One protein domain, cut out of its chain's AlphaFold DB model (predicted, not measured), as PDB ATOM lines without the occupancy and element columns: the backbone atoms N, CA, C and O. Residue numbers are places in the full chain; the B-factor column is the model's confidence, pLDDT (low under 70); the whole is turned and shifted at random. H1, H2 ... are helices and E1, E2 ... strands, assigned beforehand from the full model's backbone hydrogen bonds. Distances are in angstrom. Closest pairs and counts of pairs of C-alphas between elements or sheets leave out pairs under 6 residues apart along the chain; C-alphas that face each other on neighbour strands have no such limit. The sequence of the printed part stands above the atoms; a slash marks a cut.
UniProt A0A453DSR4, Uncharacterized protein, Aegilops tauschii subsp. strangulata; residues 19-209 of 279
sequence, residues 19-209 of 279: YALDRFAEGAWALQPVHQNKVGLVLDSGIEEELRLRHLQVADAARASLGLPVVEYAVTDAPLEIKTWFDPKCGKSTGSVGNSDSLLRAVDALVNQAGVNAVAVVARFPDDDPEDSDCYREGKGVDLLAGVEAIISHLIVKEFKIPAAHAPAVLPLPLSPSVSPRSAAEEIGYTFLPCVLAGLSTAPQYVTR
ATOM      1  N   TYR A  19      38.613   7.354 -34.069       97.62
ATOM      2  CA  TYR A  19      37.265   6.798 -33.974       97.62
ATOM      3  C   TYR A  19      36.602   6.635 -35.339       97.62
ATOM      4  O   TYR A  19      35.990   5.600 -35.607       97.62
ATOM      5  N   ALA A  20      36.738   7.612 -36.239       97.75
ATOM      6  CA  ALA A  20      36.253   7.456 -37.609       97.75
ATOM      7  C   ALA A  20      36.906   6.259 -38.317       97.75
ATOM      8  O   ALA A  20      36.218   5.528 -39.036       97.75
ATOM      9  N   LEU A  21      38.203   6.034 -38.089       97.19
ATOM     10  CA  LEU A  21      38.934   4.892 -38.630       97.19
ATOM     11  C   LEU A  21      38.422   3.562 -38.054       97.19
ATOM     12  O   LEU A  21      38.242   2.609 -38.815       97.19
ATOM     13  N   ASP A  22      38.094   3.508 -36.761       97.44
ATOM     14  CA  ASP A  22      37.465   2.336 -36.134       97.44
ATOM     15  C   ASP A  22      36.090   2.048 -36.761       97.44
ATOM     16  O   ASP A  22      35.805   0.932 -37.207       97.44
ATOM     17  N   ARG A  23      35.240   3.077 -36.900       97.25
ATOM     18  CA  ARG A  23      33.917   2.947 -37.545       97.25
ATOM     19  C   ARG A  23      34.021   2.549 -39.016       97.25
ATOM     20  O   ARG A  23      33.152   1.825 -39.521       97.25
ATOM     21  N   PHE A  24      35.054   3.018 -39.707       96.31
ATOM     22  CA  PHE A  24      35.380   2.598 -41.062       96.31
ATOM     23  C   PHE A  24      35.749   1.114 -41.088       96.31
ATOM     24  O   PHE A  24      35.111   0.363 -41.824       96.31
ATOM     25  N   ALA A  25      36.682   0.665 -40.242       96.06
ATOM     26  CA  ALA A  25      37.135  -0.725 -40.160       96.06
ATOM     27  C   ALA A  25      35.983  -1.714 -39.898       96.06
ATOM     28  O   ALA A  25      35.870  -2.749 -40.565       96.06
ATOM     29  N   GLU A  26      35.051  -1.348 -39.014       94.44
ATOM     30  CA  GLU A  26      33.813  -2.097 -38.750       94.44
ATOM     31  C   GLU A  26      32.863  -2.176 -39.967       94.44
ATOM     32  O   GLU A  26      31.917  -2.967 -39.994       94.44
ATOM     33  N   GLY A  27      33.083  -1.357 -40.998       92.50
ATOM     34  CA  GLY A  27      32.195  -1.197 -42.150       92.50
ATOM     35  C   GLY A  27      30.913  -0.428 -41.827       92.50
ATOM     36  O   GLY A  27      29.920  -0.557 -42.556       92.50
ATOM     37  N   ALA A  28      30.903   0.332 -40.729       93.25
ATOM     38  CA  ALA A  28      29.788   1.196 -40.366       93.25
ATOM     39  C   ALA A  28      29.811   2.502 -41.169       93.25
ATOM     40  O   ALA A  28      28.745   3.004 -41.552       93.25
ATOM     41  N   TRP A  29      31.009   3.044 -41.399       95.19
ATOM     42  CA  TRP A  29      31.252   4.280 -42.141       95.19
ATOM     43  C   TRP A  29      32.063   4.005 -43.416       95.19
ATOM     44  O   TRP A  29      32.802   3.024 -43.501       95.19
ATOM     45  N   ALA A  30      31.905   4.877 -44.405       95.44
ATOM     46  CA  ALA A  30      32.762   4.984 -45.578       95.44
ATOM     47  C   ALA A  30      33.451   6.353 -45.576       95.44
ATOM     48  O   ALA A  30      32.939   7.306 -44.984       95.44
ATOM     49  N   LEU A  31      34.598   6.442 -46.240       96.62
ATOM     50  CA  LEU A  31      35.362   7.675 -46.383       96.62
ATOM     51  C   LEU A  31      35.090   8.256 -47.769       96.62
ATOM     52  O   LEU A  31      35.338   7.592 -48.770       96.62
ATOM     53  N   GLN A  32      34.593   9.485 -47.831       95.81
ATOM     54  CA  GLN A  32      34.368  10.226 -49.069       95.81
ATOM     55  C   GLN A  32      35.515  11.227 -49.253       95.81
ATOM     56  O   GLN A  32      35.521  12.257 -48.574       95.81
ATOM     57  N   PRO A  33      36.485  10.974 -50.151       95.56
ATOM     58  CA  PRO A  33      37.492  11.969 -50.489       95.56
ATOM     59  C   PRO A  33      36.842  13.262 -50.984       95.56
ATOM     60  O   PRO A  33      35.837  13.242 -51.699       95.56
ATOM     61  N   VAL A  34      37.440  14.390 -50.622       94.69
ATOM     62  CA  VAL A  34      36.978  15.723 -51.009       94.69
ATOM     63  C   VAL A  34      38.127  16.514 -51.608       94.69
ATOM     64  O   VAL A  34      39.285  16.313 -51.256       94.69
ATOM     65  N   HIS A  35      37.805  17.448 -52.500       93.19
ATOM     66  CA  HIS A  35      38.804  18.388 -52.998       93.19
ATOM     67  C   HIS A  35      39.226  19.375 -51.900       93.19
ATOM     68  O   HIS A  35      40.400  19.705 -51.781       93.19
ATOM     69  N   GLN A  36      38.261  19.914 -51.150       95.69
ATOM     70  CA  GLN A  36      38.517  20.928 -50.134       95.69
ATOM     71  C   GLN A  36      37.365  20.987 -49.122       95.69
ATOM     72  O   GLN A  36      36.197  21.024 -49.511       95.69
ATOM     73  N   ASN A  37      37.700  21.027 -47.835       97.88
ATOM     74  CA  ASN A  37      36.763  21.283 -46.739       97.88
ATOM     75  C   ASN A  37      36.614  22.783 -46.453       97.88
ATOM     76  O   ASN A  37      37.393  23.599 -46.924       97.88
ATOM     77  N   LYS A  38      35.628  23.151 -45.641       98.25
ATOM     78  CA  LYS A  38      35.548  24.429 -44.934       98.25
ATOM     79  C   LYS A  38      35.928  24.162 -43.486       98.25
ATOM     80  O   LYS A  38      35.161  23.525 -42.764       98.25
ATOM     81  N   VAL A  39      37.115  24.610 -43.094       98.62
ATOM     82  CA  VAL A  39      37.680  24.330 -41.774       98.62
ATOM     83  C   VAL A  39      37.277  25.440 -40.805       98.62
ATOM     84  O   VAL A  39      37.579  26.612 -41.036       98.62
ATOM     85  N   GLY A  40      36.587  25.064 -39.731       98.62
ATOM     86  CA  GLY A  40      36.341  25.920 -38.572       98.62
ATOM     87  C   GLY A  40      37.404  25.712 -37.496       98.62
ATOM     88  O   GLY A  40      37.925  24.606 -37.351       98.62
ATOM     89  N   LEU A  41      37.717  26.761 -36.739       98.62
ATOM     90  CA  LEU A  41      38.675  26.713 -35.634       98.62
ATOM     91  C   LEU A  41      37.967  26.956 -34.296       98.62
ATOM     92  O   LEU A  41      37.364  28.002 -34.095       98.62
ATOM     93  N   VAL A  42      38.062  26.026 -33.354       98.81
ATOM     94  CA  VAL A  42      37.653  26.260 -31.963       98.81
ATOM     95  C   VAL A  42      38.884  26.614 -31.143       98.81
ATOM     96  O   VAL A  42      39.877  25.889 -31.175       98.81
ATOM     97  N   LEU A  43      38.813  27.715 -30.400       98.75
ATOM     98  CA  LEU A  43      39.828  28.138 -29.442       98.75
ATOM     99  C   LEU A  43      39.255  28.021 -28.030       98.75
ATOM    100  O   LEU A  43      38.215  28.599 -27.722       98.75
ATOM    101  N   ASP A  44      39.940  27.295 -27.162       98.69
ATOM    102  CA  ASP A  44      39.610  27.252 -25.743       98.69
ATOM    103  C   ASP A  44      39.765  28.646 -25.100       98.69
ATOM    104  O   ASP A  44      40.780  29.326 -25.278       98.69
ATOM    105  N   SER A  45      38.753  29.094 -24.352       98.50
ATOM    106  CA  SER A  45      38.798  30.357 -23.601       98.50
ATOM    107  C   SER A  45      39.817  30.350 -22.463       98.50
ATOM    108  O   SER A  45      40.180  31.424 -21.987       98.50
ATOM    109  N   GLY A  46      40.307  29.175 -22.058       98.00
ATOM    110  CA  GLY A  46      41.421  29.027 -21.123       98.00
ATOM    111  C   GLY A  46      42.790  29.416 -21.692       98.00
ATOM    112  O   GLY A  46      43.732  29.555 -20.918       98.00
ATOM    113  N   ILE A  47      42.923  29.601 -23.011       98.19
ATOM    114  CA  ILE A  47      44.198  29.970 -23.642       98.19
ATOM    115  C   ILE A  47      44.538  31.432 -23.327       98.19
ATOM    116  O   ILE A  47      43.741  32.345 -23.557       98.19
ATOM    117  N   GLU A  48      45.767  31.667 -22.872       97.12
ATOM    118  CA  GLU A  48      46.310  32.995 -22.608       97.12
ATOM    119  C   GLU A  48      46.341  33.858 -23.879       97.12
ATOM    120  O   GLU A  48      46.503  33.366 -24.996       97.12
ATOM    121  N   GLU A  49      46.231  35.180 -23.724       96.56
ATOM    122  CA  GLU A  49      46.068  36.103 -24.853       96.56
ATOM    123  C   GLU A  49      47.181  35.987 -25.907       96.56
ATOM    124  O   GLU A  49      46.889  35.921 -27.104       96.56
ATOM    125  N   GLU A  50      48.443  35.907 -25.474       95.69
ATOM    126  CA  GLU A  50      49.585  35.764 -26.381       95.69
ATOM    127  C   GLU A  50      49.560  34.418 -27.116       95.69
ATOM    128  O   GLU A  50      49.749  34.362 -28.333       95.69
ATOM    129  N   LEU A  51      49.287  33.328 -26.395       95.94
ATOM    130  CA  LEU A  51      49.249  31.992 -26.977       95.94
ATOM    131  C   LEU A  51      48.091  31.876 -27.974       95.94
ATOM    132  O   LEU A  51      48.266  31.357 -29.077       95.94
ATOM    133  N   ARG A  52      46.935  32.460 -27.654       97.50
ATOM    134  CA  ARG A  52      45.786  32.557 -28.558       97.50
ATOM    135  C   ARG A  52      46.126  33.355 -29.816       97.50
ATOM    136  O   ARG A  52      45.791  32.922 -30.918       97.50
ATOM    137  N   LEU A  53      46.823  34.485 -29.673       97.44
ATOM    138  CA  LEU A  53      47.256  35.302 -30.809       97.44
ATOM    139  C   LEU A  53      48.153  34.510 -31.768       97.44
ATOM    140  O   LEU A  53      47.962  34.600 -32.979       97.44
ATOM    141  N   ARG A  54      49.074  33.684 -31.257       96.69
ATOM    142  CA  ARG A  54      49.925  32.826 -32.103       96.69
ATOM    143  C   ARG A  54      49.105  31.837 -32.938       96.69
ATOM    144  O   ARG A  54      49.390  31.654 -34.118       96.69
ATOM    145  N   HIS A  55      48.058  31.238 -32.369       97.94
ATOM    146  CA  HIS A  55      47.176  30.322 -33.103       97.94
ATOM    147  C   HIS A  55      46.343  31.044 -34.173       97.94
ATOM    148  O   HIS A  55      46.211  30.543 -35.290       97.94
ATOM    149  N   LEU A  56      45.845  32.248 -33.873       98.00
ATOM    150  CA  LEU A  56      45.160  33.090 -34.860       98.00
ATOM    151  C   LEU A  56      46.099  33.494 -36.009       98.00
ATOM    152  O   LEU A  56      45.729  33.381 -37.176       98.00
ATOM    153  N   GLN A  57      47.342  33.870 -35.701       97.50
ATOM    154  CA  GLN A  57      48.358  34.179 -36.713       97.50
ATOM    155  C   GLN A  57      48.694  32.970 -37.592       97.50
ATOM    156  O   GLN A  57      48.930  33.134 -38.787       97.50
ATOM    157  N   VAL A  58      48.679  31.755 -37.039       97.12
ATOM    158  CA  VAL A  58      48.832  30.524 -37.823       97.12
ATOM    159  C   VAL A  58      47.665  30.328 -38.786       97.12
ATOM    160  O   VAL A  58      47.900  30.010 -39.952       97.12
ATOM    161  N   ALA A  59      46.425  30.550 -38.343       97.88
ATOM    162  CA  ALA A  59      45.266  30.493 -39.230       97.88
ATOM    163  C   ALA A  59      45.377  31.531 -40.361       97.88
ATOM    164  O   ALA A  59      45.191  31.192 -41.530       97.88
ATOM    165  N   ASP A  60      45.762  32.770 -40.049       98.12
ATOM    166  CA  ASP A  60      45.990  33.825 -41.045       98.12
ATOM    167  C   ASP A  60      47.106  33.473 -42.034       98.12
ATOM    168  O   ASP A  60      46.925  33.594 -43.249       98.12
ATOM    169  N   ALA A  61      48.239  32.975 -41.536       97.12
ATOM    170  CA  ALA A  61      49.365  32.552 -42.359       97.12
ATOM    171  C   ALA A  61      49.003  31.363 -43.259       97.12
ATOM    172  O   ALA A  61      49.382  31.346 -44.432       97.12
ATOM    173  N   ALA A  62      48.238  30.393 -42.752       96.31
ATOM    174  CA  ALA A  62      47.751  29.256 -43.524       96.31
ATOM    175  C   ALA A  62      46.798  29.686 -44.650       96.31
ATOM    176  O   ALA A  62      46.916  29.203 -45.777       96.31
ATOM    177  N   ARG A  63      45.898  30.642 -44.393       97.44
ATOM    178  CA  ARG A  63      45.049  31.222 -45.447       97.44
ATOM    179  C   ARG A  63      45.891  31.938 -46.503       97.44
ATOM    180  O   ARG A  63      45.722  31.685 -47.692       97.44
ATOM    181  N   ALA A  64      46.811  32.804 -46.077       97.75
ATOM    182  CA  ALA A  64      47.556  33.682 -46.979       97.75
ATOM    183  C   ALA A  64      48.627  32.959 -47.809       97.75
ATOM    184  O   ALA A  64      48.804  33.265 -48.985       97.75
ATOM    185  N   SER A  65      49.346  32.014 -47.205       96.25
ATOM    186  CA  SER A  65      50.537  31.398 -47.811       96.25
ATOM    187  C   SER A  65      50.219  30.080 -48.507       96.25
ATOM    188  O   SER A  65      50.840  29.738 -49.509       96.25
ATOM    189  N   LEU A  66      49.266  29.328 -47.952       94.31
ATOM    190  CA  LEU A  66      48.949  27.961 -48.366       94.31
ATOM    191  C   LEU A  66      47.570  27.854 -49.032       94.31
ATOM    192  O   LEU A  66      47.236  26.805 -49.574       94.31
ATOM    193  N   GLY A  67      46.759  28.919 -48.988       95.88
ATOM    194  CA  GLY A  67      45.398  28.907 -49.522       95.88
ATOM    195  C   GLY A  67      44.454  27.977 -48.756       95.88
ATOM    196  O   GLY A  67      43.477  27.498 -49.333       95.88
ATOM    197  N   LEU A  68      44.750  27.677 -47.482       96.88
ATOM    198  CA  LEU A  68      43.926  26.751 -46.705       96.88
ATOM    199  C   LEU A  68      42.551  27.364 -46.386       96.88
ATOM    200  O   LEU A  68      42.459  28.554 -46.071       96.88
ATOM    201  N   PRO A  69      41.477  26.558 -46.417       95.69
ATOM    202  CA  PRO A  69      40.094  27.021 -46.333       95.69
ATOM    203  C   PRO A  69      39.628  27.206 -44.879       95.69
ATOM    204  O   PRO A  69      38.617  26.638 -44.463       95.69
ATOM    205  N   VAL A  70      40.378  27.973 -44.086       97.19
ATOM    206  CA  VAL A  70      39.990  28.325 -42.712       97.19
ATOM    207  C   VAL A  70      39.012  29.493 -42.777       97.19
ATOM    208  O   VAL A  70      39.388  30.577 -43.226       97.19
ATOM    209  N   VAL A  71      37.752  29.264 -42.406       95.19
ATOM    210  CA  VAL A  71      36.654  30.199 -42.727       95.19
ATOM    211  C   VAL A  71      36.087  30.958 -41.533       95.19
ATOM    212  O   VAL A  71      35.602  32.066 -41.729       95.19
ATOM    213  N   GLU A  72      36.143  30.394 -40.328       95.00
ATOM    214  CA  GLU A  72      35.587  31.003 -39.114       95.00
ATOM    215  C   GLU A  72      36.260  30.415 -37.870       95.00
ATOM    216  O   GLU A  72      36.749  29.278 -37.911       95.00
ATOM    217  N   TYR A  73      36.260  31.161 -36.764       97.44
ATOM    218  CA  TYR A  73      36.615  30.618 -35.459       97.44
ATOM    219  C   TYR A  73      35.561  30.907 -34.387       97.44
ATOM    220  O   TYR A  73      34.858  31.912 -34.417       97.44
ATOM    221  N   ALA A  74      35.470  30.012 -33.408       98.25
ATOM    222  CA  ALA A  74      34.654  30.172 -32.214       98.25
ATOM    223  C   ALA A  74      35.536  30.040 -30.973       98.25
ATOM    224  O   ALA A  74      36.521  29.302 -30.973       98.25
ATOM    225  N   VAL A  75      35.172  30.748 -29.907       98.56
ATOM    226  CA  VAL A  75      35.809  30.609 -28.594       98.56
ATOM    227  C   VAL A  75      34.849  29.863 -27.676       98.56
ATOM    228  O   VAL A  75      33.652  30.154 -27.686       98.56
ATOM    229  N   THR A  76      35.350  28.897 -26.908       98.81
ATOM    230  CA  THR A  76      34.525  28.171 -25.931       98.81
ATOM    231  C   THR A  76      33.989  29.130 -24.865       98.81
ATOM    232  O   THR A  76      34.676  30.064 -24.454       98.81
ATOM    233  N   ASP A  77      32.755  28.925 -24.401       98.44
ATOM    234  CA  ASP A  77      32.126  29.797 -23.394       98.44
ATOM    235  C   ASP A  77      32.615  29.541 -21.954       98.44
ATOM    236  O   ASP A  77      32.335  30.335 -21.055       98.44
ATOM    237  N   ALA A  78      33.383  28.470 -21.751       98.62
ATOM    238  CA  ALA A  78      34.107  28.151 -20.531       98.62
ATOM    239  C   ALA A  78      35.456  27.481 -20.872       98.62
ATOM    240  O   ALA A  78      35.556  26.824 -21.920       98.62
ATOM    241  N   PRO A  79      36.489  27.620 -20.017       98.50
ATOM    242  CA  PRO A  79      37.762  26.936 -20.211       98.50
ATOM    243  C   PRO A  79      37.570  25.422 -20.259       98.50
ATOM    244  O   PRO A  79      36.787  24.892 -19.476       98.50
ATOM    245  N   LEU A  80      38.281  24.695 -21.119       98.44
ATOM    246  CA  LEU A  80      38.077  23.243 -21.235       98.44
ATOM    247  C   LEU A  80      38.593  22.445 -20.029       98.44
ATOM    248  O   LEU A  80      38.154  21.312 -19.830       98.44
ATOM    249  N   GLU A  81      39.471  23.040 -19.214       97.62
ATOM    250  CA  GLU A  81      40.046  22.440 -18.000       97.62
ATOM    251  C   GLU A  81      40.683  21.067 -18.267       97.62
ATOM    252  O   GLU A  81      40.340  20.053 -17.649       97.62
ATOM    253  N   ILE A  82      41.605  21.037 -19.231       97.56
ATOM    254  CA  ILE A  82      42.333  19.828 -19.612       97.56
ATOM    255  C   ILE A  82      43.209  19.333 -18.457       97.56
ATOM    256  O   ILE A  82      43.917  20.105 -17.810       97.56
ATOM    257  N   LYS A  83      43.179  18.021 -18.221       96.00
ATOM    258  CA  LYS A  83      44.081  17.317 -17.298       96.00
ATOM    259  C   LYS A  83      44.663  16.101 -17.993       96.00
ATOM    260  O   LYS A  83      43.910  15.385 -18.648       96.00
ATOM    261  N   THR A  84      45.948  15.848 -17.791       95.19
ATOM    262  CA  THR A  84      46.698  14.728 -18.375       95.19
ATOM    263  C   THR A  84      47.359  13.898 -17.274       95.19
ATOM    264  O   THR A  84      47.675  14.415 -16.202       95.19
ATOM    265  N   TRP A  85      47.511  12.592 -17.499       94.00
ATOM    266  CA  TRP A  85      48.281  11.681 -16.643       94.00
ATOM    267  C   TRP A  85      48.627  10.385 -17.390       94.00
ATOM    268  O   TRP A  85      47.963  10.014 -18.360       94.00
ATOM    269  N   PHE A  86      49.629   9.649 -16.908       93.25
ATOM    270  CA  PHE A  86      49.897   8.283 -17.365       93.25
ATOM    271  C   PHE A  86      49.019   7.267 -16.626       93.25
ATOM    272  O   PHE A  86      48.853   7.335 -15.406       93.25
ATOM    273  N   ASP A  87      48.463   6.294 -17.346       92.25
ATOM    274  CA  ASP A  87      47.773   5.159 -16.738       92.25
ATOM    275  C   ASP A  87      48.799   4.266 -16.010       92.25
ATOM    276  O   ASP A  87      49.651   3.656 -16.664       92.25
ATOM    277  N   PRO A  88      48.712   4.107 -14.675       90.94
ATOM    278  CA  PRO A  88      49.700   3.352 -13.907       90.94
ATOM    279  C   PRO A  88      49.718   1.849 -14.227       90.94
ATOM    280  O   PRO A  88      50.641   1.150 -13.815       90.94
ATOM    281  N   LYS A  89      48.699   1.319 -14.915       89.12
ATOM    282  CA  LYS A  89      48.623  -0.100 -15.286       89.12
ATOM    283  C   LYS A  89      49.304  -0.408 -16.612       89.12
ATOM    284  O   LYS A  89      49.780  -1.526 -16.776       89.12
ATOM    285  N   CYS A  90      49.286   0.526 -17.562       86.50
ATOM    286  CA  CYS A  90      49.739   0.265 -18.933       86.50
ATOM    287  C   CYS A  90      50.667   1.331 -19.525       86.50
ATOM    288  O   CYS A  90      51.105   1.170 -20.655       86.50
ATOM    289  N   GLY A  91      50.954   2.421 -18.809       89.75
ATOM    290  CA  GLY A  91      51.878   3.470 -19.254       89.75
ATOM    291  C   GLY A  91      51.352   4.366 -20.381       89.75
ATOM    292  O   GLY A  91      52.062   5.266 -20.817       89.75
ATOM    293  N   LYS A  92      50.116   4.155 -20.856       92.19
ATOM    294  CA  LYS A  92      49.468   5.029 -21.847       92.19
ATOM    295  C   LYS A  92      49.255   6.422 -21.265       92.19
ATOM    296  O   LYS A  92      48.831   6.539 -20.117       92.19
ATOM    297  N   SER A  93      49.439   7.462 -22.070       93.50
ATOM    298  CA  SER A  93      48.913   8.781 -21.728       93.50
ATOM    299  C   SER A  93      47.390   8.799 -21.848       93.50
ATOM    300  O   SER A  93      46.792   8.161 -22.719       93.50
ATOM    301  N   THR A  94      46.738   9.492 -20.923       94.50
ATOM    302  CA  THR A  94      45.286   9.660 -20.876       94.50
ATOM    303  C   THR A  94      44.947  10.944 -20.121       94.50
ATOM    304  O   THR A  94      45.833  11.682 -19.688       94.50
ATOM    305  N   GLY A  95      43.661  11.244 -19.971       95.38
ATOM    306  CA  GLY A  95      43.255  12.410 -19.216       95.38
ATOM    307  C   GLY A  95      41.759  12.690 -19.215       95.38
ATOM    308  O   GLY A  95      40.934  11.792 -19.391       95.38
ATOM    309  N   SER A  96      41.401  13.957 -19.008       96.62
ATOM    310  CA  SER A  96      40.010  14.416 -19.000       96.62
ATOM    311  C   SER A  96      39.845  15.818 -19.573       96.62
ATOM    312  O   SER A  96      40.705  16.675 -19.377       96.62
ATOM    313  N   VAL A  97      38.679  16.055 -20.175       97.88
ATOM    314  CA  VAL A  97      38.167  17.378 -20.555       97.88
ATOM    315  C   VAL A  97      37.077  17.757 -19.550       97.88
ATOM    316  O   VAL A  97      36.071  17.052 -19.466       97.88
ATOM    317  N   GLY A  98      37.271  18.823 -18.773       97.88
ATOM    318  CA  GLY A  98      36.317  19.254 -17.746       97.88
ATOM    319  C   GLY A  98      35.001  19.753 -18.342       97.88
ATOM    320  O   GLY A  98      33.948  19.158 -18.109       97.88
ATOM    321  N   ASN A  99      35.065  20.792 -19.178       97.94
ATOM    322  CA  ASN A  99      33.885  21.451 -19.760       97.94
ATOM    323  C   ASN A  99      33.635  21.008 -21.212       97.94
ATOM    324  O   ASN A  99      33.639  21.800 -22.156       97.94
ATOM    325  N   SER A 100      33.441  19.700 -21.407       98.00
ATOM    326  CA  SER A 100      33.213  19.096 -22.735       98.00
ATOM    327  C   SER A 100      31.953  19.607 -23.452       98.00
ATOM    328  O   SER A 100      31.904  19.658 -24.678       98.00
ATOM    329  N   ASP A 101      30.945  20.047 -22.707       98.31
ATOM    330  CA  ASP A 101      29.734  20.675 -23.227       98.31
ATOM    331  C   ASP A 101      30.016  22.049 -23.859       98.31
ATOM    332  O   ASP A 101      29.407  22.390 -24.873       98.31
ATOM    333  N   SER A 102      30.963  22.810 -23.302       98.69
ATOM    334  CA  SER A 102      31.428  24.083 -23.867       98.69
ATOM    335  C   SER A 102      32.095  23.881 -25.227       98.69
ATOM    336  O   SER A 102      31.790  24.594 -26.187       98.69
ATOM    337  N   LEU A 103      32.929  22.839 -25.339       98.69
ATOM    338  CA  LEU A 103      33.510  22.414 -26.613       98.69
ATOM    339  C   LEU A 103      32.414  22.102 -27.637       98.69
ATOM    340  O   LEU A 103      32.421  22.658 -28.734       98.69
ATOM    341  N   LEU A 104      31.455  21.244 -27.278       98.69
ATOM    342  CA  LEU A 104      30.380  20.840 -28.184       98.69
ATOM    343  C   LEU A 104      29.527  22.033 -28.640       98.69
ATOM    344  O   LEU A 104      29.209  22.114 -29.821       98.69
ATOM    345  N   ARG A 105      29.213  22.993 -27.758       98.69
ATOM    346  CA  ARG A 105      28.494  24.222 -28.145       98.69
ATOM    347  C   ARG A 105      29.276  25.076 -29.144       98.69
ATOM    348  O   ARG A 105      28.685  25.580 -30.097       98.69
ATOM    349  N   ALA A 106      30.587  25.237 -28.951       98.62
ATOM    350  CA  ALA A 106      31.428  25.997 -29.876       98.62
ATOM    351  C   ALA A 106      31.500  25.327 -31.259       98.62
ATOM    352  O   ALA A 106      31.392  25.999 -32.285       98.62
ATOM    353  N   VAL A 107      31.622  23.997 -31.288       98.62
ATOM    354  CA  VAL A 107      31.590  23.219 -32.532       98.62
ATOM    355  C   VAL A 107      30.227  23.318 -33.214       98.62
ATOM    356  O   VAL A 107      30.170  23.577 -34.415       98.62
ATOM    357  N   ASP A 108      29.135  23.170 -32.462       98.50
ATOM    358  CA  ASP A 108      27.767  23.271 -32.978       98.50
ATOM    359  C   ASP A 108      27.518  24.624 -33.655       98.50
ATOM    360  O   ASP A 108      26.996  24.675 -34.770       98.50
ATOM    361  N   ALA A 109      27.978  25.718 -33.038       98.25
ATOM    362  CA  ALA A 109      27.889  27.051 -33.620       98.25
ATOM    363  C   ALA A 109      28.612  27.135 -34.974       98.25
ATOM    364  O   ALA A 109      28.037  27.621 -35.949       98.25
ATOM    365  N   LEU A 110      29.837  26.612 -35.078       98.31
ATOM    366  CA  LEU A 110      30.571  26.604 -36.346       98.31
ATOM    367  C   LEU A 110      29.862  25.758 -37.412       98.31
ATOM    368  O   LEU A 110      29.722  26.188 -38.560       98.31
ATOM    369  N   VAL A 111      29.403  24.561 -37.051       98.06
ATOM    370  CA  VAL A 111      28.771  23.629 -37.995       98.06
ATOM    371  C   VAL A 111      27.431  24.175 -38.481       98.06
ATOM    372  O   VAL A 111      27.207  24.282 -39.686       98.06
ATOM    373  N   ASN A 112      26.553  24.573 -37.562       97.25
ATOM    374  CA  ASN A 112      25.172  24.923 -37.888       97.25
ATOM    375  C   ASN A 112      24.987  26.382 -38.315       97.25
ATOM    376  O   ASN A 112      24.042  26.673 -39.048       97.25
ATOM    377  N   GLN A 113      25.849  27.304 -37.873       95.25
ATOM    378  CA  GLN A 113      25.706  28.734 -38.182       95.25
ATOM    379  C   GLN A 113      26.676  29.191 -39.278       95.25
ATOM    380  O   GLN A 113      26.276  29.962 -40.150       95.25
ATOM    381  N   ALA A 114      27.919  28.695 -39.278       95.12
ATOM    382  CA  ALA A 114      28.930  29.051 -40.282       95.12
ATOM    383  C   ALA A 114      29.061  28.018 -41.421       95.12
ATOM    384  O   ALA A 114      29.715  28.283 -42.434       95.12
ATOM    385  N   GLY A 115      28.417  26.850 -41.301       96.81
ATOM    386  CA  GLY A 115      28.419  25.820 -42.340       96.81
ATOM    387  C   GLY A 115      29.796  25.198 -42.573       96.81
ATOM    388  O   GLY A 115      30.127  24.862 -43.718       96.81
ATOM    389  N   VAL A 116      30.619  25.098 -41.521       98.00
ATOM    390  CA  VAL A 116      31.898  24.374 -41.581       98.00
ATOM    391  C   VAL A 116      31.640  22.871 -41.645       98.00
ATOM    392  O   VAL A 116      30.655  22.375 -41.103       98.00
ATOM    393  N   ASN A 117      32.528  22.135 -42.308       98.06
ATOM    394  CA  ASN A 117      32.412  20.679 -42.452       98.06
ATOM    395  C   ASN A 117      33.680  19.930 -42.017       98.06
ATOM    396  O   ASN A 117      33.785  18.731 -42.242       98.06
ATOM    397  N   ALA A 118      34.637  20.626 -41.408       98.62
ATOM    398  CA  ALA A 118      35.769  20.052 -40.692       98.62
ATOM    399  C   ALA A 118      36.172  21.014 -39.567       98.62
ATOM    400  O   ALA A 118      36.037  22.229 -39.728       98.62
ATOM    401  N   VAL A 119      36.652  20.498 -38.435       98.69
ATOM    402  CA  VAL A 119      36.931  21.329 -37.251       98.69
ATOM    403  C   VAL A 119      38.313  21.060 -36.671       98.69
ATOM    404  O   VAL A 119      38.645  19.937 -36.303       98.69
ATOM    405  N   ALA A 120      39.109  22.119 -36.558       98.56
ATOM    406  CA  ALA A 120      40.322  22.139 -35.757       98.56
ATOM    407  C   ALA A 120      39.985  22.644 -34.352       98.56
ATOM    408  O   ALA A 120      39.293  23.652 -34.215       98.56
ATOM    409  N   VAL A 121      40.499  21.989 -33.317       98.56
ATOM    410  CA  VAL A 121      40.384  22.461 -31.932       98.56
ATOM    411  C   VAL A 121      41.760  22.783 -31.393       98.56
ATOM    412  O   VAL A 121      42.670  21.968 -31.502       98.56
ATOM    413  N   VAL A 122      41.880  23.948 -30.771       98.56
ATOM    414  CA  VAL A 122      43.026  24.309 -29.948       98.56
ATOM    415  C   VAL A 122      42.558  24.381 -28.505       98.56
ATOM    416  O   VAL A 122      41.753  25.251 -28.167       98.56
ATOM    417  N   ALA A 123      43.044  23.468 -27.668       98.06
ATOM    418  CA  ALA A 123      42.747  23.445 -26.238       98.06
ATOM    419  C   ALA A 123      43.969  23.860 -25.417       98.06
ATOM    420  O   ALA A 123      45.094  23.524 -25.792       98.06
ATOM    421  N   ARG A 124      43.768  24.565 -24.295       97.62
ATOM    422  CA  ARG A 124      44.862  24.855 -23.359       97.62
ATOM    423  C   ARG A 124      45.165  23.592 -22.562       97.62
ATOM    424  O   ARG A 124      44.329  23.131 -21.789       97.62
ATOM    425  N   PHE A 125      46.355  23.039 -22.755       95.81
ATOM    426  CA  PHE A 125      46.851  21.918 -21.952       95.81
ATOM    427  C   PHE A 125      47.516  22.439 -20.679       95.81
ATOM    428  O   PHE A 125      47.868  23.612 -20.654       95.81
ATOM    429  N   PRO A 126      47.670  21.642 -19.611       91.19
ATOM    430  CA  PRO A 126      48.545  22.022 -18.504       91.19
ATOM    431  C   PRO A 126      49.997  22.160 -18.988       91.19
ATOM    432  O   PRO A 126      50.372  21.581 -20.003       91.19
ATOM    433  N   ASP A 127      50.805  22.935 -18.266       81.50
ATOM    434  CA  ASP A 127      52.250  22.952 -18.501       81.50
ATOM    435  C   ASP A 127      52.856  21.645 -17.959       81.50
ATOM    436  O   ASP A 127      52.507  21.218 -16.854       81.50
ATOM    437  N   ASP A 128      53.714  21.002 -18.753       74.31
ATOM    438  CA  ASP A 128      54.275  19.686 -18.433       74.31
ATOM    439  C   ASP A 128      55.217  19.716 -17.220       74.31
ATOM    440  O   ASP A 128      55.886  20.718 -16.940       74.31
ATOM    441  N   ASP A 129      55.340  18.567 -16.549       72.81
ATOM    442  CA  ASP A 129      56.515  18.293 -15.724       72.81
ATOM    443  C   ASP A 129      57.752  18.205 -16.647       72.81
ATOM    444  O   ASP A 129      57.729  17.439 -17.620       72.81
ATOM    445  N   PRO A 130      58.827  18.977 -16.388       70.31
ATOM    446  CA  PRO A 130      60.024  18.962 -17.222       70.31
ATOM    447  C   PRO A 130      60.612  17.562 -17.455       70.31
ATOM    448  O   PRO A 130      61.094  17.294 -18.554       70.31
ATOM    449  N   GLU A 131      60.562  16.663 -16.463       71.44
ATOM    450  CA  GLU A 131      61.156  15.323 -16.590       71.44
ATOM    451  C   GLU A 131      60.406  14.446 -17.606       71.44
ATOM    452  O   GLU A 131      61.031  13.775 -18.438       71.44
ATOM    453  N   ASP A 132      59.072  14.482 -17.575       76.12
ATOM    454  CA  ASP A 132      58.221  13.722 -18.495       76.12
ATOM    455  C   ASP A 132      58.330  14.272 -19.927       76.12
ATOM    456  O   ASP A 132      58.447  13.508 -20.893       76.12
ATOM    457  N   SER A 133      58.366  15.603 -20.057       78.75
ATOM    458  CA  SER A 133      58.497  16.296 -21.342       78.75
ATOM    459  C   SER A 133      59.835  15.990 -22.029       78.75
ATOM    460  O   SER A 133      59.874  15.666 -23.220       78.75
ATOM    461  N   ASP A 134      60.944  16.002 -21.282       85.12
ATOM    462  CA  ASP A 134      62.273  15.715 -21.832       85.12
ATOM    463  C   ASP A 134      62.414  14.250 -22.273       85.12
ATOM    464  O   ASP A 134      62.965  13.977 -23.344       85.12
ATOM    465  N   CYS A 135      61.853  13.295 -21.520       86.69
ATOM    466  CA  CYS A 135      61.859  11.887 -21.925       86.69
ATOM    467  C   CYS A 135      61.166  11.681 -23.280       86.69
ATOM    468  O   CYS A 135      61.704  10.983 -24.148       86.69
ATOM    469  N   TYR A 136      59.992  12.289 -23.486       88.81
ATOM    470  CA  TYR A 136      59.292  12.232 -24.770       88.81
ATOM    471  C   TYR A 136      60.106  12.889 -25.894       88.81
ATOM    472  O   TYR A 136      60.332  12.258 -26.930       88.81
ATOM    473  N   ARG A 137      60.626  14.105 -25.677       90.69
ATOM    474  CA  ARG A 137      61.418  14.853 -26.675       90.69
ATOM    475  C   ARG A 137      62.695  14.128 -27.088       90.69
ATOM    476  O   ARG A 137      63.100  14.202 -28.248       90.69
ATOM    477  N   GLU A 138      63.309  13.371 -26.183       91.44
ATOM    478  CA  GLU A 138      64.462  12.507 -26.465       91.44
ATOM    479  C   GLU A 138      64.085  11.177 -27.144       91.44
ATOM    480  O   GLU A 138      64.965  10.389 -27.502       91.44
ATOM    481  N   GLY A 139      62.792  10.915 -27.362       88.06
ATOM    482  CA  GLY A 139      62.275   9.685 -27.965       88.06
ATOM    483  C   GLY A 139      62.309   8.475 -27.030       88.06
ATOM    484  O   GLY A 139      62.313   7.343 -27.511       88.06
ATOM    485  N   LYS A 140      62.377   8.710 -25.716       88.38
ATOM    486  CA  LYS A 140      62.449   7.685 -24.662       88.38
ATOM    487  C   LYS A 140      61.143   7.543 -23.874       88.38
ATOM    488  O   LYS A 140      61.006   6.598 -23.106       88.38
ATOM    489  N   GLY A 141      60.225   8.492 -24.034       88.31
ATOM    490  CA  GLY A 141      58.967   8.582 -23.301       88.31
ATOM    491  C   GLY A 141      57.736   8.543 -24.202       88.31
ATOM    492  O   GLY A 141      57.826   8.523 -25.430       88.31
ATOM    493  N   VAL A 142      56.576   8.539 -23.554       89.88
ATOM    494  CA  VAL A 142      55.258   8.629 -24.188       89.88
ATOM    495  C   VAL A 142      54.823  10.088 -24.200       89.88
ATOM    496  O   VAL A 142      55.003  10.782 -23.204       89.88
ATOM    497  N   ASP A 143      54.210  10.532 -25.294       91.19
ATOM    498  CA  ASP A 143      53.568  11.846 -25.356       91.19
ATOM    499  C   ASP A 143      52.415  11.914 -24.342       91.19
ATOM    500  O   ASP A 143      51.403  11.222 -24.498       91.19
ATOM    501  N   LEU A 144      52.565  12.740 -23.304       90.94
ATOM    502  CA  LEU A 144      51.573  12.923 -22.245       90.94
ATOM    503  C   LEU A 144      50.281  13.591 -22.753       90.94
ATOM    504  O   LEU A 144      49.211  13.387 -22.170       90.94
ATOM    505  N   LEU A 145      50.354  14.352 -23.846       92.25
ATOM    506  CA  LEU A 145      49.234  15.117 -24.391       92.25
ATOM    507  C   LEU A 145      48.321  14.234 -25.251       92.25
ATOM    508  O   LEU A 145      47.092  14.336 -25.142       92.25
ATOM    509  N   ALA A 146      48.914  13.327 -26.039       89.81
ATOM    510  CA  ALA A 146      48.251  12.531 -27.079       89.81
ATOM    511  C   ALA A 146      46.931  11.869 -26.641       89.81
ATOM    512  O   ALA A 146      45.951  11.845 -27.392       89.81
ATOM    513  N   GLY A 147      46.873  11.348 -25.410       92.56
ATOM    514  CA  GLY A 147      45.673  10.707 -24.876       92.56
ATOM    515  C   GLY A 147      44.455  11.638 -24.829       92.56
ATOM    516  O   GLY A 147      43.353  11.232 -25.200       92.56
ATOM    517  N   VAL A 148      44.630  12.898 -24.417       95.81
ATOM    518  CA  VAL A 148      43.516  13.861 -24.356       95.81
ATOM    519  C   VAL A 148      43.204  14.461 -25.722       95.81
ATOM    520  O   VAL A 148      42.034  14.708 -26.014       95.81
ATOM    521  N   GLU A 149      44.196  14.625 -26.597       94.12
ATOM    522  CA  GLU A 149      43.947  15.028 -27.989       94.12
ATOM    523  C   GLU A 149      42.994  14.053 -28.698       94.12
ATOM    524  O   GLU A 149      42.051  14.461 -29.394       94.12
ATOM    525  N   ALA A 150      43.203  12.753 -28.464       93.69
ATOM    526  CA  ALA A 150      42.321  11.700 -28.945       93.69
ATOM    527  C   ALA A 150      40.913  11.831 -28.344       93.69
ATOM    528  O   ALA A 150      39.938  11.751 -29.081       93.69
ATOM    529  N   ILE A 151      40.776  12.110 -27.040       97.19
ATOM    530  CA  ILE A 151      39.465  12.319 -26.393       97.19
ATOM    531  C   ILE A 151      38.708  13.502 -27.019       97.19
ATOM    532  O   ILE A 151      37.512  13.385 -27.296       97.19
ATOM    533  N   ILE A 152      39.387  14.630 -27.255       97.81
ATOM    534  CA  ILE A 152      38.786  15.850 -27.818       97.81
ATOM    535  C   ILE A 152      38.248  15.589 -29.228       97.81
ATOM    536  O   ILE A 152      37.079  15.855 -29.515       97.81
ATOM    537  N   SER A 153      39.096  15.059 -30.111       97.19
ATOM    538  CA  SER A 153      38.717  14.797 -31.503       97.19
ATOM    539  C   SER A 153      37.672  13.679 -31.610       97.19
ATOM    540  O   SER A 153      36.678  13.853 -32.319       97.19
ATOM    541  N   HIS A 154      37.800  12.609 -30.817       97.81
ATOM    542  CA  HIS A 154      36.805  11.539 -30.705       97.81
ATOM    543  C   HIS A 154      35.421  12.080 -30.342       97.81
ATOM    544  O   HIS A 154      34.428  11.713 -30.973       97.81
ATOM    545  N   LEU A 155      35.332  12.947 -29.326       98.06
ATOM    546  CA  LEU A 155      34.061  13.510 -28.868       98.06
ATOM    547  C   LEU A 155      33.335  14.245 -30.005       98.06
ATOM    548  O   LEU A 155      32.138  14.044 -30.210       98.06
ATOM    549  N   ILE A 156      34.073  15.040 -30.780       98.38
ATOM    550  CA  ILE A 156      33.533  15.816 -31.901       98.38
ATOM    551  C   ILE A 156      33.102  14.907 -33.044       98.38
ATOM    552  O   ILE A 156      31.984  15.029 -33.545       98.38
ATOM    553  N   VAL A 157      33.967  13.980 -33.456       98.25
ATOM    554  CA  VAL A 157      33.664  13.057 -34.553       98.25
ATOM    555  C   VAL A 157      32.455  12.192 -34.212       98.25
ATOM    556  O   VAL A 157      31.596  11.957 -35.062       98.25
ATOM    557  N   LYS A 158      32.350  11.737 -32.964       97.69
ATOM    558  CA  LYS A 158      31.219  10.939 -32.497       97.69
ATOM    559  C   LYS A 158      29.897  11.704 -32.547       97.69
ATOM    560  O   LYS A 158      28.901  11.130 -32.992       97.69
ATOM    561  N   GLU A 159      29.894  12.962 -32.111       98.06
ATOM    562  CA  GLU A 159      28.688  13.792 -32.054       98.06
ATOM    563  C   GLU A 159      28.278  14.300 -33.445       98.06
ATOM    564  O   GLU A 159      27.164  14.047 -33.911       98.06
ATOM    565  N   PHE A 160      29.202  14.950 -34.153       97.88
ATOM    566  CA  PHE A 160      28.910  15.690 -35.383       97.88
ATOM    567  C   PHE A 160      29.168  14.894 -36.665       97.88
ATOM    568  O   PHE A 160      28.642  15.252 -37.716       97.88
ATOM    569  N   LYS A 161      29.943  13.800 -36.599       97.38
ATOM    570  CA  LYS A 161      30.292  12.938 -37.750       97.38
ATOM    571  C   LYS A 161      30.950  13.695 -38.905       97.38
ATOM    572  O   LYS A 161      30.767  13.344 -40.068       97.38
ATOM    573  N   ILE A 162      31.747  14.699 -38.566       98.06
ATOM    574  CA  ILE A 162      32.606  15.439 -39.492       98.06
ATOM    575  C   ILE A 162      34.074  15.240 -39.104       98.06
ATOM    576  O   ILE A 162      34.345  14.924 -37.942       98.06
ATOM    577  N   PRO A 163      35.030  15.433 -40.026       98.44
ATOM    578  CA  PRO A 163      36.447  15.431 -39.699       98.44
ATOM    579  C   PRO A 163      36.782  16.427 -38.595       98.44
ATOM    580  O   PRO A 163      36.417  17.601 -38.668       98.44
ATOM    581  N   ALA A 164      37.520  15.961 -37.595       98.44
ATOM    582  CA  ALA A 164      38.046  16.817 -36.552       98.44
ATOM    583  C   ALA A 164      39.459  16.400 -36.175       98.44
ATOM    584  O   ALA A 164      39.811  15.223 -36.242       98.44
ATOM    585  N   ALA A 165      40.262  17.380 -35.789       97.50
ATOM    586  CA  ALA A 165      41.590  17.161 -35.249       97.50
ATOM    587  C   ALA A 165      41.944  18.265 -34.261       97.50
ATOM    588  O   ALA A 165      41.267  19.291 -34.158       97.50
ATOM    589  N   HIS A 166      42.997  18.012 -33.504       95.44
ATOM    590  CA  HIS A 166      43.360  18.793 -32.343       95.44
ATOM    591  C   HIS A 166      44.814  19.263 -32.441       95.44
ATOM    592  O   HIS A 166      45.650  18.549 -32.990       95.44
ATOM    593  N   ALA A 167      45.090  20.456 -31.914       95.56
ATOM    594  CA  ALA A 167      46.430  20.960 -31.643       95.56
ATOM    595  C   ALA A 167      46.494  21.489 -30.199       95.56
ATOM    596  O   ALA A 167      45.661  22.322 -29.834       95.56
ATOM    597  N   PRO A 168      47.470  21.077 -29.375       95.31
ATOM    598  CA  PRO A 168      47.572  21.569 -28.014       95.31
ATOM    599  C   PRO A 168      48.118  22.999 -28.023       95.31
ATOM    600  O   PRO A 168      49.098  23.311 -28.705       95.31
ATOM    601  N   ALA A 169      47.493  23.874 -27.239       95.88
ATOM    602  CA  ALA A 169      48.096  25.128 -26.823       95.88
ATOM    603  C   ALA A 169      48.904  24.868 -25.549       95.88
ATOM    604  O   ALA A 169      48.344  24.707 -24.463       95.88
ATOM    605  N   VAL A 170      50.223  24.840 -25.716       92.75
ATOM    606  CA  VAL A 170      51.221  24.723 -24.649       92.75
ATOM    607  C   VAL A 170      52.208  25.878 -24.743       92.75
ATOM    608  O   VAL A 170      52.393  26.474 -25.811       92.75
ATOM    609  N   LEU A 171      52.841  26.216 -23.623       89.38
ATOM    610  CA  LEU A 171      53.942  27.167 -23.642       89.38
ATOM    611  C   LEU A 171      55.145  26.560 -24.383       89.38
ATOM    612  O   LEU A 171      55.414  25.368 -24.237       89.38
ATOM    613  N   PRO A 172      55.890  27.357 -25.170       83.75
ATOM    614  CA  PRO A 172      57.094  26.862 -25.817       83.75
ATOM    615  C   PRO A 172      58.104  26.419 -24.767       83.75
ATOM    616  O   PRO A 172      58.423  27.175 -23.843       83.75
ATOM    617  N   LEU A 173      58.641  25.223 -24.950       82.81
ATOM    618  CA  LEU A 173      59.711  24.719 -24.109       82.81
ATOM    619  C   LEU A 173      61.038  25.412 -24.454       82.81
ATOM    620  O   LEU A 173      61.233  25.887 -25.579       82.81
ATOM    621  N   PRO A 174      61.987  25.475 -23.504       86.50
ATOM    622  CA  PRO A 174      63.350  25.880 -23.803       86.50
ATOM    623  C   PRO A 174      63.978  24.978 -24.871       86.50
ATOM    624  O   PRO A 174      63.700  23.776 -24.941       86.50
ATOM    625  N   LEU A 175      64.883  25.557 -25.661       87.19
ATOM    626  CA  LEU A 175      65.669  24.818 -26.646       87.19
ATOM    627  C   LEU A 175      66.412  23.653 -25.975       87.19
ATOM    628  O   LEU A 175      67.197  23.876 -25.051       87.19
ATOM    629  N   SER A 176      66.218  22.438 -26.492       87.75
ATOM    630  CA  SER A 176      66.970  21.253 -26.075       87.75
ATOM    631  C   SER A 176      68.030  20.876 -27.122       87.75
ATOM    632  O   SER A 176      67.726  20.845 -28.316       87.75
ATOM    633  N   PRO A 177      69.277  20.565 -26.719       88.50
ATOM    634  CA  PRO A 177      70.287  20.021 -27.628       88.50
ATOM    635  C   PRO A 177      70.051  18.538 -27.961       88.50
ATOM    636  O   PRO A 177      70.641  18.025 -28.911       88.50
ATOM    637  N   SER A 178      69.211  17.856 -27.181       90.75
ATOM    638  CA  SER A 178      68.941  16.423 -27.265       90.75
ATOM    639  C   SER A 178      67.485  16.215 -27.667       90.75
ATOM    640  O   SER A 178      66.630  15.971 -26.824       90.75
ATOM    641  N   VAL A 179      67.186  16.343 -28.960       92.44
ATOM    642  CA  VAL A 179      65.840  16.088 -29.497       92.44
ATOM    643  C   VAL A 179      65.901  14.921 -30.470       92.44
ATOM    644  O   VAL A 179      66.746  14.873 -31.367       92.44
ATOM    645  N   SER A 180      65.000  13.961 -30.288       93.38
ATOM    646  CA  SER A 180      64.821  12.845 -31.203       93.38
ATOM    647  C   SER A 180      64.352  13.352 -32.567       93.38
ATOM    648  O   SER A 180      63.469  14.209 -32.630       93.38
ATOM    649  N   PRO A 181      64.824  12.772 -33.685       91.38
ATOM    650  CA  PRO A 181      64.283  13.078 -35.007       91.38
ATOM    651  C   PRO A 181      62.757  12.923 -35.111       91.38
ATOM    652  O   PRO A 181      62.147  13.562 -35.963       91.38
ATOM    653  N   ARG A 182      62.140  12.093 -34.252       87.88
ATOM    654  CA  ARG A 182      60.681  11.895 -34.204       87.88
ATOM    655  C   ARG A 182      59.931  13.123 -33.672       87.88
ATOM    656  O   ARG A 182      58.864  13.421 -34.193       87.88
ATOM    657  N   SER A 183      60.512  13.840 -32.711       89.75
ATOM    658  CA  SER A 183      59.910  15.022 -32.069       89.75
ATOM    659  C   SER A 183      60.463  16.335 -32.626       89.75
ATOM    660  O   SER A 183      59.908  17.401 -32.395       89.75
ATOM    661  N   ALA A 184      61.538  16.284 -33.420       91.56
ATOM    662  CA  ALA A 184      62.215  17.472 -33.938       91.56
ATOM    663  C   ALA A 184      61.294  18.426 -34.708       91.56
ATOM    664  O   ALA A 184      61.526  19.626 -34.685       91.56
ATOM    665  N   ALA A 185      60.251  17.923 -35.376       91.25
ATOM    666  CA  ALA A 185      59.306  18.767 -36.107       91.25
ATOM    667  C   ALA A 185      58.472  19.684 -35.194       91.25
ATOM    668  O   ALA A 185      58.013  20.735 -35.647       91.25
ATOM    669  N   GLU A 186      58.282  19.291 -33.935       89.88
ATOM    670  CA  GLU A 186      57.526  20.024 -32.915       89.88
ATOM    671  C   GLU A 186      58.306  21.245 -32.401       89.88
ATOM    672  O   GLU A 186      57.711  22.256 -32.048       89.88
ATOM    673  N   GLU A 187      59.642  21.204 -32.467       88.62
ATOM    674  CA  GLU A 187      60.533  22.315 -32.092       88.62
ATOM    675  C   GLU A 187      60.592  23.430 -33.158       88.62
ATOM    676  O   GLU A 187      61.106  24.520 -32.908       88.62
ATOM    677  N   ILE A 188      60.094  23.178 -34.376       87.69
ATOM    678  CA  ILE A 188      60.242  24.082 -35.538       87.69
ATOM    679  C   ILE A 188      59.080  25.087 -35.603       87.69
ATOM    680  O   ILE A 188      58.635  25.497 -36.671       87.69
ATOM    681  N   GLY A 189      58.552  25.515 -34.464       88.00
ATOM    682  CA  GLY A 189      57.438  26.451 -34.417       88.00
ATOM    683  C   GLY A 189      56.920  26.662 -33.007       88.00
ATOM    684  O   GLY A 189      57.373  26.041 -32.056       88.00
ATOM    685  N   TYR A 190      55.957  27.569 -32.876       89.69
ATOM    686  CA  TYR A 190      55.323  27.850 -31.586       89.69
ATOM    687  C   TYR A 190      54.022  27.076 -31.366       89.69
ATOM    688  O   TYR A 190      53.454  27.171 -30.284       89.69
ATOM    689  N   THR A 191      53.500  26.396 -32.391       93.50
ATOM    690  CA  THR A 191      52.229  25.669 -32.320       93.50
ATOM    691  C   THR A 191      52.261  24.428 -33.211       93.50
ATOM    692  O   THR A 191      53.025  24.348 -34.173       93.50
ATOM    693  N   PHE A 192      51.354  23.496 -32.930       94.12
ATOM    694  CA  PHE A 192      51.146  22.265 -33.701       94.12
ATOM    695  C   PHE A 192      50.038  22.410 -34.760       94.12
ATOM    696  O   PHE A 192      49.798  21.515 -35.569       94.12
ATOM    697  N   LEU A 193      49.354  23.559 -34.770       96.44
ATOM    698  CA  LEU A 193      48.168  23.824 -35.581       96.44
ATOM    699  C   LEU A 193      48.379  23.719 -37.112       96.44
ATOM    700  O   LEU A 193      47.432  23.317 -37.791       96.44
ATOM    701  N   PRO A 194      49.557  24.013 -37.707       95.94
ATOM    702  CA  PRO A 194      49.721  23.949 -39.163       95.94
ATOM    703  C   PRO A 194      49.411  22.583 -39.781       95.94
ATOM    704  O   PRO A 194      48.642  22.529 -40.745       95.94
ATOM    705  N   CYS A 195      49.919  21.479 -39.215       95.88
ATOM    706  CA  CYS A 195      49.595  20.141 -39.721       95.88
ATOM    707  C   CYS A 195      48.104  19.814 -39.637       95.88
ATOM    708  O   CYS A 195      47.568  19.188 -40.550       95.88
ATOM    709  N   VAL A 196      47.436  20.269 -38.576       97.50
ATOM    710  CA  VAL A 196      46.007  20.049 -38.342       97.50
ATOM    711  C   VAL A 196      45.188  20.756 -39.409       97.50
ATOM    712  O   VAL A 196      44.349  20.132 -40.058       97.50
ATOM    713  N   LEU A 197      45.466  22.039 -39.658       97.81
ATOM    714  CA  LEU A 197      44.778  22.801 -40.703       97.81
ATOM    715  C   LEU A 197      45.030  22.197 -42.088       97.81
ATOM    716  O   LEU A 197      44.099  22.062 -42.884       97.81
ATOM    717  N   ALA A 198      46.274  21.804 -42.373       97.06
ATOM    718  CA  ALA A 198      46.631  21.192 -43.646       97.06
ATOM    719  C   ALA A 198      45.928  19.837 -43.835       97.06
ATOM    720  O   ALA A 198      45.316  19.612 -44.877       97.06
ATOM    721  N   GLY A 199      45.929  18.966 -42.822       96.94
ATOM    722  CA  GLY A 199      45.249  17.669 -42.854       96.94
ATOM    723  C   GLY A 199      43.740  17.807 -43.025       96.94
ATOM    724  O   GLY A 199      43.161  17.227 -43.944       96.94
ATOM    725  N   LEU A 200      43.107  18.654 -42.212       97.75
ATOM    726  CA  LEU A 200      41.664  18.887 -42.275       97.75
ATOM    727  C   LEU A 200      41.213  19.557 -43.570       97.75
ATOM    728  O   LEU A 200      40.069  19.358 -43.968       97.75
ATOM    729  N   SER A 201      42.081  20.296 -44.269       97.38
ATOM    730  CA  SER A 201      41.719  20.930 -45.542       97.38
ATOM    731  C   SER A 201      41.241  19.938 -46.610       97.38
ATOM    732  O   SER A 201      40.436  20.319 -47.458       97.38
ATOM    733  N   THR A 202      41.690  18.679 -46.548       96.62
ATOM    734  CA  THR A 202      41.371  17.612 -47.518       96.62
ATOM    735  C   THR A 202      40.933  16.299 -46.859       96.62
ATOM    736  O   THR A 202      40.740  15.297 -47.548       96.62
ATOM    737  N   ALA A 203      40.741  16.287 -45.534       97.56
ATOM    738  CA  ALA A 203      40.241  15.126 -44.803       97.56
ATOM    739  C   ALA A 203      38.915  14.614 -45.406       97.56
ATOM    740  O   ALA A 203      38.020  15.425 -45.675       97.56
ATOM    741  N   PRO A 204      38.761  13.297 -45.633       97.31
ATOM    742  CA  PRO A 204      37.554  12.753 -46.235       97.31
ATOM    743  C   PRO A 204      36.347  12.948 -45.316       97.31
ATOM    744  O   PRO A 204      36.458  12.832 -44.100       97.31
ATOM    745  N   GLN A 205      35.175  13.176 -45.901       97.44
ATOM    746  CA  GLN A 205      33.917  13.219 -45.158       97.44
ATOM    747  C   GLN A 205      33.452  11.805 -44.795       97.44
ATOM    748  O   GLN A 205      33.761  10.834 -45.492       97.44
ATOM    749  N   TYR A 206      32.696  11.678 -43.706       96.12
ATOM    750  CA  TYR A 206      32.241  10.382 -43.208       96.12
ATOM    751  C   TYR A 206      30.821  10.083 -43.687       96.12
ATOM    752  O   TYR A 206      29.871  10.794 -43.361       96.12
ATOM    753  N   VAL A 207      30.652   8.993 -44.433       93.00
ATOM    754  CA  VAL A 207      29.345   8.572 -44.957       93.00
ATOM    755  C   VAL A 207      28.840   7.380 -44.160       93.00
ATOM    756  O   VAL A 207      29.478   6.330 -44.096       93.00
ATOM    757  N   THR A 208      27.660   7.513 -43.554       86.25
ATOM    758  CA  THR A 208      27.048   6.412 -42.795       86.25
ATOM    759  C   THR A 208      26.157   5.561 -43.698       86.25
ATOM    760  O   THR A 208      25.328   6.071 -44.451       86.25
ATOM    761  N   ARG A 209      26.269   4.232 -43.586       66.06
ATOM    762  CA  ARG A 209      25.586   3.253 -44.460       66.06
ATOM    763  C   ARG A 209      24.052   3.393 -44.539       66.06
ATOM    764  O   ARG A 209      23.436   2.839 -45.445       66.06
TER     765      ARG A 209
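This is residues 19 to 209 of the 279 residues of an uncharacterized protein of Aegilops tauschii subsp. strangulata (UniProt A0A453DSR4). A strongly twisted sheet of four parallel strands, in the order E3 E2 E6 E7, forms the core between two layers of helices, with H3 and H5 over one face and H2 and H7 over the other. The hairpin E4 and E5 packs on H5; the small pair E1 and E8 sits with H1 toward one end of the longest axis, and H4, H6 and the link of residues 170 to 183 lie toward the other. The printed part has 191 residues with seven named helices and eight named strands, in the order H1 E1 E2 H2 E3 E4 E5 H3 E6 H4 H5 E7 H6 H7 E8, a mixed class. It is compact, with a radius of gyration of the C-alphas of 16.6 A and spans of 45 by 39 by 33 A.

Look first at E3, residues 70 to 75, E2, residues 39 to 43, E6, residues 118 to 124, and E7, residues 164 to 169. Across their parallel neighbour pairs, N 41 and O 72, N 40 and O 118, and N 167 and O 121 are each 2.9 A apart, within hydrogen-bond range. On one face, H3, residues 100 to 114, and H5, residues 146 to 160, run slantwise to the strands at heights over the sheet of 8.9 A and 8.3 A. On the opposite face, H2, residues 49 to 66, and H7, residues 193 to 200, run along the strands at 8.6 A and 7.7 A. Residues 55 to 62 of H2 alone touch H7, the closest C-alphas being Val 58 and Pro 194, 6.8 A. E2, H2, E3 and E6, H4 at residues 130 to 137, H5, E7 are strand-helix-strand units, parallel neighbour strands with helices between, each crossover right-handed. In the antiparallel hairpin of E4, residues 83 to 86, and E5, residues 93 to 96, N 85 and O 94 are 2.9 A apart; the closest C-alphas of E5 and H5, Thr 94 and Gly 147, are 4.2 A apart. H1, residues 19 to 25, touches residues 154 to 158 of H5 alone, about perpendicular at 73 degrees, with C-alphas 19 and 154 closest at 5.8 A. In antiparallel E1, residues 29 to 32, and E8, residues 205 to 208, N 30 and O 207 are 2.8 A apart. H4 and H6, residues 184 to 187, are close but not clearly touching: C-alphas 137 and 184, the closest, are 7.8 A apart. Every O i to N i+4 pair is within hydrogen-bond range in H1, H2, H3, H4, H5 and H7; H6 is too short for one.

Find C-alpha 49 at (46.068, 36.103, -24.853); from there H2 runs 25.0 A. H5 measures 21.3 A, H3 20.6 A and E6 20.2 A. E8 ends at C-alpha 208, (27.048, 6.412, -42.795).

The C-alphas farthest apart, Pro 177 and Arg 209, are 50.6 A apart. The printed part has no cut, E7 to H6 is the one long link, and residue 209 alone has pLDDT under 70.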